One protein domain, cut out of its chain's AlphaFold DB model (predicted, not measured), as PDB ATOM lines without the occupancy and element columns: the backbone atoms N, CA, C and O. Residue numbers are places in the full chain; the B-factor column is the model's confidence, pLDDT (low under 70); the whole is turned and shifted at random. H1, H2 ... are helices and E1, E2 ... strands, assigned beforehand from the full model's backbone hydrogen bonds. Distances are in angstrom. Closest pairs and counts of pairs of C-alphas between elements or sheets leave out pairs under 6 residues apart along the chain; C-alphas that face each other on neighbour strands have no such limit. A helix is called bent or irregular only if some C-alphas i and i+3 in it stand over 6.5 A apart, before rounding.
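This is residues 295 to 436 of the 441 residues of the protein "Hypothetical protein" of Alexandrium catenella (UniProt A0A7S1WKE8). Two lobes sit end to end, each built on a strongly twisted sheet of four antiparallel strands, with H2 and H4 in the middle between the sheets. H3 covers the second sheet on the same face as H4, H1 lies at the border of the first, and the loop of residues 395 to 406 lies far out in the second lobe. The printed part has 142 residues, in the order E1 H1 E2 E3 H2 E4 E5 H3 E6 E7 H4 E8; the sheets run E2 E3 E1 E4 and E6 E7 E5 E8. The class is mixed, helices and strands; the whole is compact, with a radius of gyration of the C-alphas of 15.8 A, and spans 47 by 31 by 25 A.

Begin at E1, residues 298 to 304, whose neighbours are E3, residues 331 to 337 (N 301 and O 334, 2.8 A), and E4, residues 356 to 360 (N 304 and O 356, 2.8 A), within hydrogen-bond range. E2, residues 322 to 328, forms a hairpin with E3; N 324 and O 333 are 2.8 A apart. H1, residues 314 to 317, only grazes this sheet and only just touches H2, residues 339 to 349, with 3 pairs of C-alphas within 8 A, the closest Val 317 and Ala 348 at 6.0 A. H2 stands at this sheet's level, its height 3.2 A. Next find E5, residues 365 to 372, between E8, residues 431 to 435 (N 369 and O 434, 2.8 A), and E7, residues 407 to 414 (N 368 and O 411, 2.9 A); E6, residues 388 to 394, forms a hairpin with E7 (N 410 and O 392, 2.8 A). H3, residues 375 to 384, and H4, residues 415 to 427, are on the same face of this sheet, making two layers, at heights of 8.5 A and 8.6 A, and run along the strands. H4 touches H2 with residues 419 to 422 alone, about perpendicular at 76 degrees; the closest C-alphas are Leu 347 and Ile 422, 6.9 A apart. Four split strand-helix-strand units, two same-way strands with another between them, have right-handed crossovers: E1 H1 E2, E3 H2 E4, E5 H3 E6 and E7 H4 E8. Every O i to N i+4 pair is within range in H3, 6 of 7 in H2 and 7 of 9 in H4; H1 is too short for one.

Find C-alpha 298 at (127.543, 135.853, 123.179), where E1 begins its 19.1 A. E7 spans 22.4 A, E5 21.5 A and H4 19.4 A; H4 is irregular, C-alphas 416 and 419 being 7.5 A apart. E8 ends at C-alpha 435, (123.276, 136.536, 136.535).

The two farthest C-alphas, Val 328 and Ala 402, are 51.2 A apart. The printed part has no cut; the link E6 to E7 is long. Mean pLDDT of the printed part is 93.7, and residue 295 is under 70.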
ATOM      1  N   SER A 295     133.213 134.419 118.679       68.31
ATOM      2  CA  SER A 295     131.928 133.727 118.537       68.31
ATOM      3  C   SER A 295     131.338 133.350 119.893       68.31
ATOM      4  O   SER A 295     130.124 133.394 120.067       68.31
ATOM      5  N   LYS A 296     132.204 133.100 120.879       71.00
ATOM      6  CA  LYS A 296     131.815 132.731 122.236       71.00
ATOM      7  C   LYS A 296     131.423 133.919 123.096       71.00
ATOM      8  O   LYS A 296     130.895 133.704 124.167       71.00
ATOM      9  N   LEU A 297     131.627 135.164 122.643       77.94
ATOM     10  CA  LEU A 297     131.293 136.396 123.388       77.94
ATOM     11  C   LEU A 297     129.802 136.686 123.532       77.94
ATOM     12  O   LEU A 297     129.420 137.781 123.952       77.94
ATOM     13  N   TYR A 298     128.975 135.717 123.176       87.56
ATOM     14  CA  TYR A 298     127.543 135.853 123.179       87.56
ATOM     15  C   TYR A 298     126.918 134.564 123.677       87.56
ATOM     16  O   TYR A 298     127.354 133.474 123.321       87.56
ATOM     17  N   GLU A 299     125.864 134.720 124.461       90.81
ATOM     18  CA  GLU A 299     124.983 133.632 124.848       90.81
ATOM     19  C   GLU A 299     123.821 133.546 123.853       90.81
ATOM     20  O   GLU A 299     123.424 134.546 123.241       90.81
ATOM     21  N   GLN A 300     123.247 132.356 123.708       93.81
ATOM     22  CA  GLN A 300     122.009 132.156 122.960       93.81
ATOM     23  C   GLN A 300     120.847 132.004 123.936       93.81
ATOM     24  O   GLN A 300     120.892 131.183 124.845       93.81
ATOM     25  N   LEU A 301     119.795 132.797 123.760       96.19
ATOM     26  CA  LEU A 301     118.583 132.723 124.566       96.19
ATOM     27  C   LEU A 301     117.455 132.164 123.710       96.19
ATOM     28  O   LEU A 301     117.142 132.734 122.669       96.19
ATOM     29  N   VAL A 302     116.800 131.106 124.174       96.88
ATOM     30  CA  VAL A 302     115.525 130.672 123.596       96.88
ATOM     31  C   VAL A 302     114.419 131.330 124.404       96.88
ATOM     32  O   VAL A 302     114.305 131.084 125.607       96.88
ATOM     33  N   VAL A 303     113.623 132.188 123.772       96.81
ATOM     34  CA  VAL A 303     112.573 132.957 124.446       96.81
ATOM     35  C   VAL A 303     111.191 132.632 123.894       96.81
ATOM     36  O   VAL A 303     110.998 132.492 122.689       96.81
ATOM     37  N   GLU A 304     110.228 132.525 124.804       96.62
ATOM     38  CA  GLU A 304     108.818 132.274 124.516       96.62
ATOM     39  C   GLU A 304     108.002 133.540 124.804       96.62
ATOM     40  O   GLU A 304     108.039 134.097 125.909       96.62
ATOM     41  N   LEU A 305     107.236 133.962 123.806       94.50
ATOM     42  CA  LEU A 305     106.181 134.959 123.872       94.50
ATOM     43  C   LEU A 305     104.825 134.278 123.646       94.50
ATOM     44  O   LEU A 305     104.729 133.328 122.867       94.50
ATOM     45  N   PRO A 306     103.746 134.773 124.276       91.62
ATOM     46  CA  PRO A 306     102.401 134.336 123.929       91.62
ATOM     47  C   PRO A 306     102.148 134.513 122.421       91.62
ATOM     48  O   PRO A 306     102.480 135.577 121.898       91.62
ATOM     49  N   PRO A 307     101.496 133.560 121.728       83.44
ATOM     50  CA  PRO A 307     101.246 133.650 120.282       83.44
ATOM     51  C   PRO A 307     100.452 134.894 119.855       83.44
ATOM     52  O   PRO A 307     100.471 135.292 118.696       83.44
ATOM     53  N   THR A 308      99.717 135.490 120.794       84.44
ATOM     54  CA  THR A 308      98.904 136.695 120.601       84.44
ATOM     55  C   THR A 308      99.691 137.994 120.779       84.44
ATOM     56  O   THR A 308      99.171 139.059 120.452       84.44
ATOM     57  N   ALA A 309     100.912 137.939 121.318       87.75
ATOM     58  CA  ALA A 309     101.757 139.104 121.532       87.75
ATOM     59  C   ALA A 309     102.616 139.377 120.291       87.75
ATOM     60  O   ALA A 309     103.222 138.465 119.732       87.75
ATOM     61  N   GLN A 310     102.706 140.643 119.880       87.25
ATOM     62  CA  GLN A 310     103.683 141.044 118.870       87.25
ATOM     63  C   GLN A 310     105.087 141.058 119.492       87.25
ATOM     64  O   GLN A 310     105.240 141.577 120.606       87.25
ATOM     65  N   PRO A 311     106.106 140.506 118.808       87.19
ATOM     66  CA  PRO A 311     107.472 140.576 119.297       87.19
ATOM     67  C   PRO A 311     107.915 142.045 119.353       87.19
ATOM     68  O   PRO A 311     107.693 142.785 118.391       87.19
ATOM     69  N   PRO A 312     108.501 142.498 120.476       90.69
ATOM     70  CA  PRO A 312     109.079 143.829 120.533       90.69
ATOM     71  C   PRO A 312     110.294 143.898 119.606       90.69
ATOM     72  O   PRO A 312     110.932 142.887 119.316       90.69
ATOM     73  N   ASP A 313     110.679 145.108 119.213       93.38
ATOM     74  CA  ASP A 313     112.012 145.316 118.663       93.38
ATOM     75  C   ASP A 313     113.048 145.020 119.757       93.38
ATOM     76  O   ASP A 313     113.206 145.785 120.712       93.38
ATOM     77  N   TRP A 314     113.756 143.898 119.635       93.62
ATOM     78  CA  TRP A 314     114.735 143.453 120.626       93.62
ATOM     79  C   TRP A 314     115.848 144.471 120.871       93.62
ATOM     80  O   TRP A 314     116.352 144.560 121.991       93.62
ATOM     81  N   SER A 315     116.191 145.276 119.863       92.69
ATOM     82  CA  SER A 315     117.194 146.331 120.002       92.69
ATOM     83  C   SER A 315     116.701 147.492 120.871       92.69
ATOM     84  O   SER A 315     117.493 148.086 121.603       92.69
ATOM     85  N   SER A 316     115.387 147.744 120.876       93.38
ATOM     86  CA  SER A 316     114.751 148.711 121.776       93.38
ATOM     87  C   SER A 316     114.657 148.211 123.222       93.38
ATOM     88  O   SER A 316     114.637 149.014 124.154       93.38
ATOM     89  N   VAL A 317     114.632 146.886 123.425       93.56
ATOM     90  CA  VAL A 317     114.676 146.277 124.765       93.56
ATOM     91  C   VAL A 317     116.082 146.396 125.353       93.56
ATOM     92  O   VAL A 317     116.232 146.797 126.506       93.56
ATOM     93  N   HIS A 318     117.113 146.051 124.577       95.12
ATOM     94  CA  HIS A 318     118.512 146.215 124.963       95.12
ATOM     95  C   HIS A 318     119.401 146.308 123.715       95.12
ATOM     96  O   HIS A 318     119.326 145.457 122.830       95.12
ATOM     97  N   GLU A 319     120.314 147.281 123.674       93.56
ATOM     98  CA  GLU A 319     121.090 147.619 122.467       93.56
ATOM     99  C   GLU A 319     121.911 146.444 121.897       93.56
ATOM    100  O   GLU A 319     122.126 146.364 120.686       93.56
ATOM    101  N   GLN A 320     122.344 145.521 122.765       90.88
ATOM    102  CA  GLN A 320     123.167 144.352 122.422       90.88
ATOM    103  C   GLN A 320     122.362 143.073 122.134       90.88
ATOM    104  O   GLN A 320     122.961 142.056 121.791       90.88
ATOM    105  N   LEU A 321     121.031 143.095 122.277       94.25
ATOM    106  CA  LEU A 321     120.190 141.963 121.887       94.25
ATOM    107  C   LEU A 321     119.957 141.981 120.376       94.25
ATOM    108  O   LEU A 321     119.680 143.024 119.775       94.25
ATOM    109  N   ARG A 322     120.075 140.812 119.750       93.31
ATOM    110  CA  ARG A 322     119.786 140.614 118.326       93.31
ATOM    111  C   ARG A 322     119.021 139.316 118.147       93.31
ATOM    112  O   ARG A 322     119.414 138.302 118.710       93.31
ATOM    113  N   GLU A 323     117.958 139.342 117.360       92.12
ATOM    114  CA  GLU A 323     117.280 138.115 116.953       92.12
ATOM    115  C   GLU A 323     118.148 137.366 115.944       92.12
ATOM    116  O   GLU A 323     118.672 137.962 115.003       92.12
ATOM    117  N   LEU A 324     118.352 136.076 116.194       90.69
ATOM    118  CA  LEU A 324     119.032 135.173 115.273       90.69
ATOM    119  C   LEU A 324     118.023 134.440 114.400       90.69
ATOM    120  O   LEU A 324     118.258 134.304 113.203       90.69
ATOM    121  N   ASP A 325     116.931 133.964 115.003       92.88
ATOM    122  CA  ASP A 325     115.926 133.166 114.310       92.88
ATOM    123  C   ASP A 325     114.555 133.238 115.003       92.88
ATOM    124  O   ASP A 325     114.469 133.409 116.223       92.88
ATOM    125  N   CYS A 326     113.494 133.042 114.221       91.75
ATOM    126  CA  CYS A 326     112.113 132.894 114.676       91.75
ATOM    127  C   CYS A 326     111.622 131.514 114.236       91.75
ATOM    128  O   CYS A 326     111.166 131.328 113.107       91.75
ATOM    129  N   LEU A 327     111.747 130.532 115.132       89.19
ATOM    130  CA  LEU A 327     111.500 129.126 114.801       89.19
ATOM    131  C   LEU A 327     110.020 128.881 114.475       89.19
ATOM    132  O   LEU A 327     109.693 128.180 113.521       89.19
ATOM    133  N   VAL A 328     109.132 129.456 115.290       91.06
ATOM    134  CA  VAL A 328     107.670 129.448 115.129       91.06
ATOM    135  C   VAL A 328     107.084 130.717 115.764       91.06
ATOM    136  O   VAL A 328     107.743 131.318 116.614       91.06
ATOM    137  N   PRO A 329     105.843 131.127 115.427       90.38
ATOM    138  CA  PRO A 329     105.203 132.272 116.073       90.38
ATOM    139  C   PRO A 329     105.224 132.167 117.606       90.38
ATOM    140  O   PRO A 329     104.657 131.236 118.179       90.38
ATOM    141  N   GLY A 330     105.884 133.130 118.256       92.19
ATOM    142  CA  GLY A 330     106.052 133.183 119.710       92.19
ATOM    143  C   GLY A 330     107.308 132.490 120.250       92.19
ATOM    144  O   GLY A 330     107.543 132.567 121.451       92.19
ATOM    145  N   LEU A 331     108.144 131.851 119.424       95.44
ATOM    146  CA  LEU A 331     109.394 131.221 119.860       95.44
ATOM    147  C   LEU A 331     110.587 131.784 119.084       95.44
ATOM    148  O   LEU A 331     110.750 131.521 117.892       95.44
ATOM    149  N   HIS A 332     111.446 132.518 119.787       95.62
ATOM    150  CA  HIS A 332     112.564 133.249 119.192       95.62
ATOM    151  C   HIS A 332     113.898 132.792 119.778       95.62
ATOM    152  O   HIS A 332     113.995 132.467 120.964       95.62
ATOM    153  N   VAL A 333     114.940 132.817 118.953       96.56
ATOM    154  CA  VAL A 333     116.327 132.609 119.369       96.56
ATOM    155  C   VAL A 333     117.038 133.952 119.316       96.56
ATOM    156  O   VAL A 333     117.179 134.556 118.254       96.56
ATOM    157  N   LEU A 334     117.497 134.431 120.469       96.56
ATOM    158  CA  LEU A 334     118.196 135.703 120.600       96.56
ATOM    159  C   LEU A 334     119.678 135.476 120.876       96.56
ATOM    160  O   LEU A 334     120.064 134.597 121.640       96.56
ATOM    161  N   ARG A 335     120.508 136.343 120.315       94.69
ATOM    162  CA  ARG A 335     121.889 136.555 120.727       94.69
ATOM    163  C   ARG A 335     121.910 137.586 121.847       94.69
ATOM    164  O   ARG A 335     121.411 138.698 121.668       94.69
ATOM    165  N   ALA A 336     122.521 137.232 122.969       93.81
ATOM    166  CA  ALA A 336     122.714 138.099 124.123       93.81
ATOM    167  C   ALA A 336     124.204 138.275 124.438       93.81
ATOM    168  O   ALA A 336     125.005 137.405 124.098       93.81
ATOM    169  N   PRO A 337     124.611 139.393 125.059       91.00
ATOM    170  CA  PRO A 337     125.986 139.562 125.517       91.00
ATOM    171  C   PRO A 337     126.290 138.639 126.707       91.00
ATOM    172  O   PRO A 337     125.371 138.158 127.366       91.00
ATOM    173  N   THR A 338     127.570 138.428 127.010       88.62
ATOM    174  CA  THR A 338     128.026 137.609 128.146       88.62
ATOM    175  C   THR A 338     128.345 138.449 129.391       88.62
ATOM    176  O   THR A 338     128.270 139.683 129.385       88.62
ATOM    177  N   LEU A 339     128.702 137.783 130.489       85.81
ATOM    178  CA  LEU A 339     129.196 138.360 131.739       85.81
ATOM    179  C   LEU A 339     128.228 139.384 132.353       85.81
ATOM    180  O   LEU A 339     127.026 139.138 132.463       85.81
ATOM    181  N   LYS A 340     128.719 140.548 132.803       87.44
ATOM    182  CA  LYS A 340     127.861 141.551 133.453       87.44
ATOM    183  C   LYS A 340     126.792 142.102 132.509       87.44
ATOM    184  O   LYS A 340     125.688 142.403 132.956       87.44
ATOM    185  N   ALA A 341     127.087 142.186 131.213       90.25
ATOM    186  CA  ALA A 341     126.135 142.675 130.223       90.25
ATOM    187  C   ALA A 341     124.938 141.723 130.044       90.25
ATOM    188  O   ALA A 341     123.817 142.198 129.850       90.25
ATOM    189  N   LEU A 342     125.125 140.405 130.217       93.81
ATOM    190  CA  LEU A 342     124.017 139.437 130.237       93.81
ATOM    191  C   LEU A 342     122.983 139.789 131.313       93.81
ATOM    192  O   LEU A 342     121.777 139.709 131.084       93.81
ATOM    193  N   THR A 343     123.459 140.212 132.488       95.44
ATOM    194  CA  THR A 343     122.584 140.612 133.598       95.44
ATOM    195  C   THR A 343     121.700 141.785 133.179       95.44
ATOM    196  O   THR A 343     120.485 141.719 133.347       95.44
ATOM    197  N   GLY A 344     122.282 142.820 132.564       95.56
ATOM    198  CA  GLY A 344     121.535 143.969 132.038       95.56
ATOM    199  C   GLY A 344     120.486 143.570 130.997       95.56
ATOM    200  O   GLY A 344     119.329 143.983 131.100       95.56
ATOM    201  N   ALA A 345     120.854 142.696 130.057       96.06
ATOM    202  CA  ALA A 345     119.945 142.192 129.031       96.06
ATOM    203  C   ALA A 345     118.759 141.409 129.627       96.06
ATOM    204  O   ALA A 345     117.611 141.647 129.257       96.06
ATOM    205  N   LEU A 346     118.999 140.521 130.596       97.69
ATOM    206  CA  LEU A 346     117.941 139.738 131.249       97.69
ATOM    207  C   LEU A 346     117.043 140.590 132.157       97.69
ATOM    208  O   LEU A 346     115.834 140.359 132.212       97.69
ATOM    209  N   LEU A 347     117.600 141.603 132.829       97.75
ATOM    210  CA  LEU A 347     116.816 142.596 133.568       97.75
ATOM    211  C   LEU A 347     115.902 143.399 132.631       97.75
ATOM    212  O   LEU A 347     114.756 143.676 132.987       97.75
ATOM    213  N   ALA A 348     116.380 143.748 131.433       97.38
ATOM    214  CA  ALA A 348     115.575 144.423 130.420       97.38
ATOM    215  C   ALA A 348     114.472 143.507 129.864       97.38
ATOM    216  O   ALA A 348     113.308 143.906 129.827       97.38
ATOM    217  N   LEU A 349     114.795 142.250 129.538       97.25
ATOM    218  CA  LEU A 349     113.818 141.245 129.098       97.25
ATOM    219  C   LEU A 349     112.742 140.977 130.160       97.25
ATOM    220  O   LEU A 349     111.570 140.802 129.829       97.25
ATOM    221  N   ALA A 350     113.090 141.025 131.448       97.50
ATOM    222  CA  ALA A 350     112.116 140.893 132.528       97.50
ATOM    223  C   ALA A 350     111.057 142.015 132.536       97.50
ATOM    224  O   ALA A 350     109.997 141.829 133.133       97.50
ATOM    225  N   ARG A 351     111.286 143.151 131.863       96.62
ATOM    226  CA  ARG A 351     110.289 144.229 131.718       96.62
ATOM    227  C   ARG A 351     109.247 143.934 130.643       96.62
ATOM    228  O   ARG A 351     108.156 144.489 130.711       96.62
ATOM    229  N   VAL A 352     109.547 143.049 129.691       95.12
ATOM    230  CA  VAL A 352     108.594 142.627 128.657       95.12
ATOM    231  C   VAL A 352     107.544 141.718 129.306       95.12
ATOM    232  O   VAL A 352     107.917 140.679 129.858       95.12
ATOM    233  N   PRO A 353     106.245 142.071 129.301       91.75
ATOM    234  CA  PRO A 353     105.208 141.262 129.933       91.75
ATOM    235  C   PRO A 353     105.101 139.873 129.303       91.75
ATOM    236  O   PRO A 353     105.254 139.717 128.097       91.75
ATOM    237  N   SER A 354     104.814 138.860 130.122       91.31
ATOM    238  CA  SER A 354     104.561 137.473 129.686       91.31
ATOM    239  C   SER A 354     105.704 136.750 128.959       91.31
ATOM    240  O   SER A 354     105.593 135.546 128.754       91.31
ATOM    241  N   LEU A 355     106.815 137.429 128.657       95.88
ATOM    242  CA  LEU A 355     108.028 136.814 128.131       95.88
ATOM    243  C   LEU A 355     108.594 135.802 129.133       95.88
ATOM    244  O   LEU A 355     108.643 136.078 130.345       95.88
ATOM    245  N   ARG A 356     109.062 134.669 128.609       96.69
ATOM    246  CA  ARG A 356     109.830 133.649 129.327       96.69
ATOM    247  C   ARG A 356     111.123 133.354 128.583       96.69
ATOM    248  O   ARG A 356     111.152 133.362 127.359       96.69
ATOM    249  N   VAL A 357     112.178 133.060 129.332       97.12
ATOM    250  CA  VAL A 357     113.385 132.444 128.771       97.12
ATOM    251  C   VAL A 357     113.273 130.957 129.048       97.12
ATOM    252  O   VAL A 357     113.102 130.569 130.197       97.12
ATOM    253  N   LEU A 358     113.301 130.135 128.008       96.69
ATOM    254  CA  LEU A 358     113.226 128.681 128.123       96.69
ATOM    255  C   LEU A 358     114.608 128.073 128.347       96.69
ATOM    256  O   LEU A 358     114.740 127.098 129.087       96.69
ATOM    257  N   GLU A 359     115.627 128.678 127.740       95.44
ATOM    258  CA  GLU A 359     116.991 128.172 127.745       95.44
ATOM    259  C   GLU A 359     118.008 129.308 127.595       95.44
ATOM    260  O   GLU A 359     117.741 130.304 126.918       95.44
ATOM    261  N   VAL A 360     119.173 129.141 128.224       94.50
ATOM    262  CA  VAL A 360     120.356 129.989 128.034       94.50
ATOM    263  C   VAL A 360     121.511 129.073 127.640       94.50
ATOM    264  O   VAL A 360     121.958 128.276 128.458       94.50
ATOM    265  N   SER A 361     121.946 129.137 126.385       91.62
ATOM    266  CA  SER A 361     123.072 128.382 125.816       91.62
ATOM    267  C   SER A 361     123.059 126.888 126.153       91.62
ATOM    268  O   SER A 361     124.038 126.343 126.663       91.62
ATOM    269  N   ASN A 362     121.943 126.207 125.863       90.62
ATOM    270  CA  ASN A 362     121.737 124.780 126.151       90.62
ATOM    271  C   ASN A 362     121.667 124.419 127.643       90.62
ATOM    272  O   ASN A 362     121.781 123.248 128.007       90.62
ATOM    273  N   GLN A 363     121.451 125.399 128.526       93.06
ATOM    274  CA  GLN A 363     121.358 125.185 129.970       93.06
ATOM    275  C   GLN A 363     119.967 125.507 130.513       93.06
ATOM    276  O   GLN A 363     119.307 126.472 130.123       93.06
ATOM    277  N   ARG A 364     119.534 124.682 131.477       94.06
ATOM    278  CA  ARG A 364     118.215 124.773 132.135       94.06
ATOM    279  C   ARG A 364     118.260 125.357 133.543       94.06
ATOM    280  O   ARG A 364     117.207 125.632 134.117       94.06
ATOM    281  N   HIS A 365     119.453 125.546 134.096       95.81
ATOM    282  CA  HIS A 365     119.672 126.108 135.424       95.81
ATOM    283  C   HIS A 365     120.758 127.159 135.342       95.81
ATOM    284  O   HIS A 365     121.796 126.882 134.758       95.81
ATOM    285  N   ILE A 366     120.539 128.321 135.947       96.06
ATOM    286  CA  ILE A 366     121.484 129.435 135.946       96.06
ATOM    287  C   ILE A 366     121.731 129.921 137.370       96.06
ATOM    288  O   ILE A 366     120.817 129.941 138.200       96.06
ATOM    289  N   GLN A 367     122.972 130.306 137.665       96.88
ATOM    290  CA  GLN A 367     123.306 130.879 138.962       96.88
ATOM    291  C   GLN A 367     122.986 132.376 138.968       96.88
ATOM    292  O   GLN A 367     123.366 133.116 138.059       96.88
ATOM    293  N   VAL A 368     122.318 132.841 140.021       97.69
ATOM    294  CA  VAL A 368     121.982 134.256 140.208       97.69
ATOM    295  C   VAL A 368     122.455 134.716 141.578       97.69
ATOM    296  O   VAL A 368     122.167 134.085 142.590       97.69
ATOM    297  N   ARG A 369     123.179 135.831 141.620       97.31
ATOM    298  CA  ARG A 369     123.572 136.520 142.847       97.31
ATOM    299  C   ARG A 369     122.609 137.661 143.127       97.31
ATOM    300  O   ARG A 369     122.446 138.557 142.295       97.31
ATOM    301  N   VAL A 370     122.037 137.658 144.324       97.75
ATOM    302  CA  VAL A 370     121.147 138.714 144.812       97.75
ATOM    303  C   VAL A 370     121.660 139.303 146.123       97.75
ATOM    304  O   VAL A 370     122.316 138.609 146.902       97.75
ATOM    305  N   ARG A 371     121.352 140.574 146.375       96.94
ATOM    306  CA  ARG A 371     121.609 141.257 147.646       96.94
ATOM    307  C   ARG A 371     120.294 141.514 148.370       96.94
ATOM    308  O   ARG A 371     119.324 141.978 147.769       96.94
ATOM    309  N   LEU A 372     120.292 141.202 149.662       96.88
ATOM    310  CA  LEU A 372     119.155 141.379 150.552       96.88
ATOM    311  C   LEU A 372     119.333 142.658 151.378       96.88
ATOM    312  O   LEU A 372     120.413 142.910 151.912       96.88
ATOM    313  N   GLN A 373     118.261 143.440 151.480       93.06
ATOM    314  CA  GLN A 373     118.138 144.593 152.379       93.06
ATOM    315  C   GLN A 373     117.491 144.189 153.709       93.06
ATOM    316  O   GLN A 373     117.865 144.686 154.764       93.06
ATOM    317  N   GLU A 374     116.569 143.222 153.666       95.06
ATOM    318  CA  GLU A 374     115.887 142.650 154.829       95.06
ATOM    319  C   GLU A 374     116.128 141.131 154.847       95.06
ATOM    320  O   GLU A 374     115.264 140.358 154.411       95.06
ATOM    321  N   PRO A 375     117.307 140.667 155.317       95.38
ATOM    322  CA  PRO A 375     117.769 139.301 155.080       95.38
ATOM    323  C   PRO A 375     116.779 138.223 155.519       95.38
ATOM    324  O   PRO A 375     116.523 137.295 154.760       95.38
ATOM    325  N   ALA A 376     116.170 138.348 156.701       95.56
ATOM    326  CA  ALA A 376     115.256 137.332 157.225       95.56
ATOM    327  C   ALA A 376     113.973 137.188 156.384       95.56
ATOM    328  O   ALA A 376     113.604 136.076 155.999       95.56
ATOM    329  N   ALA A 377     113.307 138.304 156.071       96.75
ATOM    330  CA  ALA A 377     112.048 138.301 155.329       96.75
ATOM    331  C   ALA A 377     112.260 137.927 153.854       96.75
ATOM    332  O   ALA A 377     111.569 137.057 153.318       96.75
ATOM    333  N   GLN A 378     113.258 138.536 153.210       97.50
ATOM    334  CA  GLN A 378     113.547 138.315 151.794       97.50
ATOM    335  C   GLN A 378     114.112 136.914 151.530       97.50
ATOM    336  O   GLN A 378     113.758 136.287 150.532       97.50
ATOM    337  N   LEU A 379     114.924 136.359 152.437       97.25
ATOM    338  CA  LEU A 379     115.396 134.979 152.309       97.25
ATOM    339  C   LEU A 379     114.234 133.981 152.340       97.25
ATOM    340  O   LEU A 379     114.231 133.018 151.571       97.25
ATOM    341  N   GLN A 380     113.232 134.207 153.195       96.81
ATOM    342  CA  GLN A 380     112.056 133.344 153.245       96.81
ATOM    343  C   GLN A 380     111.246 133.418 151.944       96.81
ATOM    344  O   GLN A 380     110.801 132.385 151.447       96.81
ATOM    345  N   GLN A 381     111.120 134.609 151.350       96.81
ATOM    346  CA  GLN A 381     110.483 134.791 150.041       96.81
ATOM    347  C   GLN A 381     111.228 134.042 148.925       96.81
ATOM    348  O   GLN A 381     110.599 133.368 148.112       96.81
ATOM    349  N   LEU A 382     112.564 134.102 148.907       97.06
ATOM    350  CA  LEU A 382     113.383 133.382 147.925       97.06
ATOM    351  C   LEU A 382     113.245 131.860 148.052       97.06
ATOM    352  O   LEU A 382     113.223 131.168 147.036       97.06
ATOM    353  N   LYS A 383     113.109 131.335 149.277       97.19
ATOM    354  CA  LYS A 383     112.932 129.895 149.538       97.19
ATOM    355  C   LYS A 383     111.598 129.341 149.040       97.19
ATOM    356  O   LYS A 383     111.540 128.178 148.659       97.19
ATOM    357  N   VAL A 384     110.531 130.139 149.070       97.56
ATOM    358  CA  VAL A 384     109.200 129.701 148.605       97.56
ATOM    359  C   VAL A 384     108.986 129.934 147.107       97.56
ATOM    360  O   VAL A 384     107.970 129.515 146.551       97.56
ATOM    361  N   MET A 385     109.919 130.610 146.434       97.38
ATOM    362  CA  MET A 385     109.788 130.951 145.025       97.38
ATOM    363  C   MET A 385     110.000 129.723 144.134       97.38
ATOM    364  O   MET A 385     111.016 129.033 144.202       97.38
ATOM    365  N   LYS A 386     109.034 129.456 143.250       97.44
ATOM    366  CA  LYS A 386     109.085 128.299 142.354       97.44
ATOM    367  C   LYS A 386     110.281 128.387 141.402       97.44
ATOM    368  O   LYS A 386     110.505 129.422 140.781       97.44
ATOM    369  N   GLY A 387     111.008 127.277 141.267       96.62
ATOM    370  CA  GLY A 387     112.184 127.189 140.399       96.62
ATOM    371  C   GLY A 387     113.413 127.918 140.940       96.62
ATOM    372  O   GLY A 387     114.351 128.125 140.180       96.62
ATOM    373  N   CYS A 388     113.417 128.317 142.214       97.81
ATOM    374  CA  CYS A 388     114.543 128.965 142.875       97.81
ATOM    375  C   CYS A 388     115.029 128.100 144.043       97.81
ATOM    376  O   CYS A 388     114.247 127.710 144.908       97.81
ATOM    377  N   GLN A 389     116.329 127.821 144.082       98.25
ATOM    378  CA  GLN A 389     116.988 127.124 145.179       98.25
ATOM    379  C   GLN A 389     118.093 128.009 145.753       98.25
ATOM    380  O   GLN A 389     118.995 128.440 145.036       98.25
ATOM    381  N   VAL A 390     118.043 128.266 147.059       97.75
ATOM    382  CA  VAL A 390     119.116 128.972 147.768       97.75
ATOM    383  C   VAL A 390     120.306 128.031 147.934       97.75
ATOM    384  O   VAL A 390     120.175 126.986 148.567       97.75
ATOM    385  N   MET A 391     121.459 128.407 147.377       97.75
ATOM    386  CA  MET A 391     122.676 127.587 147.388       97.75
ATOM    387  C   MET A 391     123.648 128.019 148.485       97.75
ATOM    388  O   MET A 391     124.199 127.180 149.191       97.75
ATOM    389  N   LEU A 392     123.866 129.329 148.624       96.69
ATOM    390  CA  LEU A 392     124.833 129.896 149.563       96.69
ATOM    391  C   LEU A 392     124.359 131.266 150.050       96.69
ATOM    392  O   LEU A 392     123.847 132.056 149.261       96.69
ATOM    393  N   GLN A 393     124.602 131.561 151.324       97.00
ATOM    394  CA  GLN A 393     124.490 132.895 151.911       97.00
ATOM    395  C   GLN A 393     125.865 133.313 152.432       97.00
ATOM    396  O   GLN A 393     126.542 132.520 153.082       97.00
ATOM    397  N   PHE A 394     126.284 134.540 152.134       95.50
ATOM    398  CA  PHE A 394     127.579 135.064 152.559       95.50
ATOM    399  C   PHE A 394     127.566 136.593 152.652       95.50
ATOM    400  O   PHE A 394     126.674 137.262 152.129       95.50
ATOM    401  N   GLU A 395     128.582 137.145 153.309       94.38
ATOM    402  CA  GLU A 395     128.786 138.584 153.466       94.38
ATOM    403  C   GLU A 395     130.224 138.932 153.101       94.38
ATOM    404  O   GLU A 395     131.171 138.251 153.500       94.38
ATOM    405  N   TYR A 396     130.390 139.987 152.305       90.44
ATOM    406  CA  TYR A 396     131.716 140.540 152.060       90.44
ATOM    407  C   TYR A 396     132.175 141.337 153.286       90.44
ATOM    408  O   TYR A 396     131.350 141.981 153.929       90.44
ATOM    409  N   PRO A 397     133.485 141.387 153.583       90.19
ATOM    410  CA  PRO A 397     133.996 142.208 154.683       90.19
ATOM    411  C   PRO A 397     133.790 143.715 154.445       90.19
ATOM    412  O   PRO A 397     133.782 144.498 155.388       90.19
ATOM    413  N   SER A 398     133.642 144.134 153.184       88.25
ATOM    414  CA  SER A 398     133.314 145.499 152.769       88.25
ATOM    415  C   SER A 398     132.680 145.472 151.376       88.25
ATOM    416  O   SER A 398     133.001 144.608 150.561       88.25
ATOM    417  N   ASN A 399     131.797 146.428 151.094       83.12
ATOM    418  CA  ASN A 399     131.226 146.680 149.767       83.12
ATOM    419  C   ASN A 399     131.945 147.832 149.025       83.12
ATOM    420  O   ASN A 399     131.479 148.265 147.975       83.12
ATOM    421  N   GLY A 400     133.056 148.343 149.574       82.25
ATOM    422  CA  GLY A 400     133.789 149.488 149.028       82.25
ATOM    423  C   GLY A 400     133.146 150.853 149.302       82.25
ATOM    424  O   GLY A 400     133.628 151.857 148.784       82.25
ATOM    425  N   THR A 401     132.085 150.908 150.109       85.00
ATOM    426  CA  THR A 401     131.382 152.135 150.513       85.00
ATOM    427  C   THR A 401     131.345 152.269 152.040       85.00
ATOM    428  O   THR A 401     131.803 151.377 152.756       85.00
ATOM    429  N   ALA A 402     130.834 153.396 152.543       83.94
ATOM    430  CA  ALA A 402     130.629 153.605 153.979       83.94
ATOM    431  C   ALA A 402     129.455 152.776 154.541       83.94
ATOM    432  O   ALA A 402     129.373 152.587 155.754       83.94
ATOM    433  N   ASP A 403     128.569 152.280 153.674       82.88
ATOM    434  CA  ASP A 403     127.412 151.492 154.078       82.88
ATOM    435  C   ASP A 403     127.835 150.088 154.527       82.88
ATOM    436  O   ASP A 403     128.745 149.499 153.927       82.88
ATOM    437  N   PRO A 404     127.154 149.494 155.525       83.19
ATOM    438  CA  PRO A 404     127.443 148.130 155.937       83.19
ATOM    439  C   PRO A 404     127.310 147.155 154.752       83.19
ATOM    440  O   PRO A 404     126.441 147.324 153.879       83.19
ATOM    441  N   PRO A 405     128.173 146.125 154.677       85.69
ATOM    442  CA  PRO A 405     128.035 145.094 153.662       85.69
ATOM    443  C   PRO A 405     126.680 144.401 153.847       85.69
ATOM    444  O   PRO A 405     126.329 143.979 154.943       85.69
ATOM    445  N   GLY A 406     125.889 144.333 152.775       89.56
ATOM    446  CA  GLY A 406     124.607 143.629 152.817       89.56
ATOM    447  C   GLY A 406     124.798 142.119 152.698       89.56
ATOM    448  O   GLY A 406     125.791 141.660 152.130       89.56
ATOM    449  N   THR A 407     123.814 141.354 153.166       96.06
ATOM    450  CA  THR A 407     123.771 139.904 152.973       96.06
ATOM    451  C   THR A 407     123.590 139.567 151.494       96.06
ATOM    452  O   THR A 407     122.670 140.057 150.833       96.06
ATOM    453  N   VAL A 408     124.458 138.702 150.972       96.94
ATOM    454  CA  VAL A 408     124.431 138.237 149.584       96.94
ATOM    455  C   VAL A 408     124.016 136.773 149.548       96.94
ATOM    456  O   VAL A 408     124.449 135.960 150.366       96.94
ATOM    457  N   VAL A 409     123.173 136.426 148.578       97.69
ATOM    458  CA  VAL A 409     122.690 135.061 148.375       97.69
ATOM    459  C   VAL A 409     122.957 134.622 146.940       97.69
ATOM    460  O   VAL A 409     122.659 135.344 145.988       97.69
ATOM    461  N   ALA A 410     123.518 133.423 146.786       97.75
ATOM    462  CA  ALA A 410     123.621 132.732 145.509       97.75
ATOM    463  C   ALA A 410     122.441 131.766 145.351       97.75
ATOM    464  O   ALA A 410     122.185 130.924 146.217       97.75
ATOM    465  N   LEU A 411     121.741 131.887 144.231       98.19
ATOM    466  CA  LEU A 411     120.568 131.108 143.865       98.19
ATOM    467  C   LEU A 411     120.900 130.227 142.663       98.19
ATOM    468  O   LEU A 411     121.558 130.688 141.733       98.19
ATOM    469  N   CYS A 412     120.408 128.995 142.652       97.94
ATOM    470  CA  CYS A 412     120.259 128.193 141.444       97.94
ATOM    471  C   CYS A 412     118.819 128.368 140.958       97.94
ATOM    472  O   CYS A 412     117.875 128.090 141.702       97.94
ATOM    473  N   VAL A 413     118.642 128.877 139.741       98.12
ATOM    474  CA  VAL A 413     117.325 129.205 139.189       98.12
ATOM    475  C   VAL A 413     117.076 128.395 137.928       98.12
ATOM    476  O   VAL A 413     117.865 128.428 136.989       98.12
ATOM    477  N   THR A 414     115.952 127.688 137.884       98.06
ATOM    478  CA  THR A 414     115.466 127.022 136.676       98.06
ATOM    479  C   THR A 414     115.075 128.083 135.644       98.06
ATOM    480  O   THR A 414     114.224 128.930 135.918       98.06
ATOM    481  N   VAL A 415     115.684 128.042 134.457       97.44
ATOM    482  CA  VAL A 415     115.646 129.118 133.445       97.44
ATOM    483  C   VAL A 415     114.224 129.587 133.077       97.44
ATOM    484  O   VAL A 415     113.994 130.796 133.127       97.44
ATOM    485  N   PRO A 416     113.224 128.700 132.872       97.62
ATOM    486  CA  PRO A 416     111.816 129.092 132.705       97.62
ATOM    487  C   PRO A 416     111.240 130.040 133.771       97.62
ATOM    488  O   PRO A 416     110.314 130.800 133.487       97.62
ATOM    489  N   TYR A 417     111.775 130.018 134.995       97.94
ATOM    490  CA  TYR A 417     111.354 130.878 136.105       97.94
ATOM    491  C   TYR A 417     112.231 132.126 136.280       97.94
ATOM    492  O   TYR A 417     111.917 132.974 137.118       97.94
ATOM    493  N   LEU A 418     113.294 132.291 135.487       97.88
ATOM    494  CA  LEU A 418     114.285 133.360 135.637       97.88
ATOM    495  C   LEU A 418     113.659 134.756 135.575       97.88
ATOM    496  O   LEU A 418     113.808 135.541 136.510       97.88
ATOM    497  N   LEU A 419     112.897 135.056 134.519       98.00
ATOM    498  CA  LEU A 419     112.273 136.378 134.373       98.00
ATOM    499  C   LEU A 419     111.203 136.626 135.445       98.00
ATOM    500  O   LEU A 419     111.065 137.749 135.929       98.00
ATOM    501  N   SER A 420     110.469 135.590 135.869       97.50
ATOM    502  CA  SER A 420     109.518 135.723 136.980       97.50
ATOM    503  C   SER A 420     110.207 135.975 138.319       97.50
ATOM    504  O   SER A 420     109.703 136.778 139.102       97.50
ATOM    505  N   MET A 421     111.366 135.351 138.555       98.00
ATOM    506  CA  MET A 421     112.184 135.588 139.740       98.00
ATOM    507  C   MET A 421     112.692 137.027 139.754       98.00
ATOM    508  O   MET A 421     112.491 137.715 140.747       98.00
ATOM    509  N   ILE A 422     113.230 137.528 138.637       98.31
ATOM    510  CA  ILE A 422     113.695 138.919 138.523       98.31
ATOM    511  C   ILE A 422     112.566 139.904 138.861       98.31
ATOM    512  O   ILE A 422     112.745 140.801 139.685       98.31
ATOM    513  N   ARG A 423     111.376 139.715 138.268       98.00
ATOM    514  CA  ARG A 423     110.195 140.552 138.552       98.00
ATOM    515  C   ARG A 423     109.783 140.472 140.025       98.00
ATOM    516  O   ARG A 423     109.395 141.482 140.607       98.00
ATOM    517  N   ALA A 424     109.840 139.289 140.636       97.38
ATOM    518  CA  ALA A 424     109.518 139.111 142.048       97.38
ATOM    519  C   ALA A 424     110.541 139.800 142.961       97.38
ATOM    520  O   ALA A 424     110.135 140.530 143.861       97.38
ATOM    521  N   CYS A 425     111.837 139.654 142.682       97.88
ATOM    522  CA  CYS A 425     112.906 140.345 143.398       97.88
ATOM    523  C   CYS A 425     112.712 141.866 143.365       97.88
ATOM    524  O   CYS A 425     112.720 142.500 144.419       97.88
ATOM    525  N   ALA A 426     112.412 142.437 142.192       97.19
ATOM    526  CA  ALA A 426     112.134 143.865 142.056       97.19
ATOM    527  C   ALA A 426     110.948 144.334 142.925       97.19
ATOM    528  O   ALA A 426     111.026 145.390 143.547       97.19
ATOM    529  N   ARG A 427     109.869 143.540 143.029       97.25
ATOM    530  CA  ARG A 427     108.709 143.857 143.890       97.25
ATOM    531  C   ARG A 427     109.017 143.793 145.385       97.25
ATOM    532  O   ARG A 427     108.361 144.476 146.161       97.25
ATOM    533  N   HIS A 428     109.978 142.966 145.779       97.12
ATOM    534  CA  HIS A 428     110.351 142.754 147.176       97.12
ATOM    535  C   HIS A 428     111.577 143.566 147.612       97.12
ATOM    536  O   HIS A 428     112.087 143.349 148.708       97.12
ATOM    537  N   GLY A 429     112.078 144.476 146.769       96.38
ATOM    538  CA  GLY A 429     113.285 145.251 147.069       96.38
ATOM    539  C   GLY A 429     114.550 144.391 147.175       96.38
ATOM    540  O   GLY A 429     115.469 144.737 147.916       96.38
ATOM    541  N   ILE A 430     114.588 143.247 146.483       97.56
ATOM    542  CA  ILE A 430     115.764 142.376 146.376       97.56
ATOM    543  C   ILE A 430     116.550 142.794 145.132       97.56
ATOM    544  O   ILE A 430     116.026 142.777 144.016       97.56
ATOM    545  N   GLU A 431     117.818 143.147 145.313       96.69
ATOM    546  CA  GLU A 431     118.678 143.605 144.223       96.69
ATOM    547  C   GLU A 431     119.310 142.404 143.507       96.69
ATOM    548  O   GLU A 431     120.071 141.639 144.102       96.69
ATOM    549  N   VAL A 432     119.033 142.237 142.212       97.62
ATOM    550  CA  VAL A 432     119.724 141.248 141.371       97.62
ATOM    551  C   VAL A 432     121.060 141.837 140.927       97.62
ATOM    552  O   VAL A 432     121.100 142.709 140.065       97.62
ATOM    553  N   GLN A 433     122.156 141.357 141.515       94.69
ATOM    554  CA  GLN A 433     123.491 141.911 141.271       94.69
ATOM    555  C   GLN A 433     124.174 141.314 140.046       94.69
ATOM    556  O   GLN A 433     124.922 142.003 139.356       94.69
ATOM    557  N   GLN A 434     124.015 140.007 139.832       94.75
ATOM    558  CA  GLN A 434     124.672 139.309 138.732       94.75
ATOM    559  C   GLN A 434     123.928 138.025 138.389       94.75
ATOM    560  O   GLN A 434     123.621 137.225 139.269       94.75
ATOM    561  N   ILE A 435     123.684 137.814 137.105       95.69
ATOM    562  CA  ILE A 435     123.276 136.536 136.535       95.69
ATOM    563  C   ILE A 435     124.512 135.987 135.831       95.69
ATOM    564  O   ILE A 435     125.059 136.650 134.949       95.69
ATOM    565  N   PHE A 436     125.002 134.841 136.295       91.44
ATOM    566  CA  PHE A 436     126.220 134.247 135.756       91.44
ATOM    567  C   PHE A 436     125.902 133.532 134.450       91.44
ATOM    568  O   PHE A 436     124.941 132.771 134.372       91.44
TER     569      PHE A 436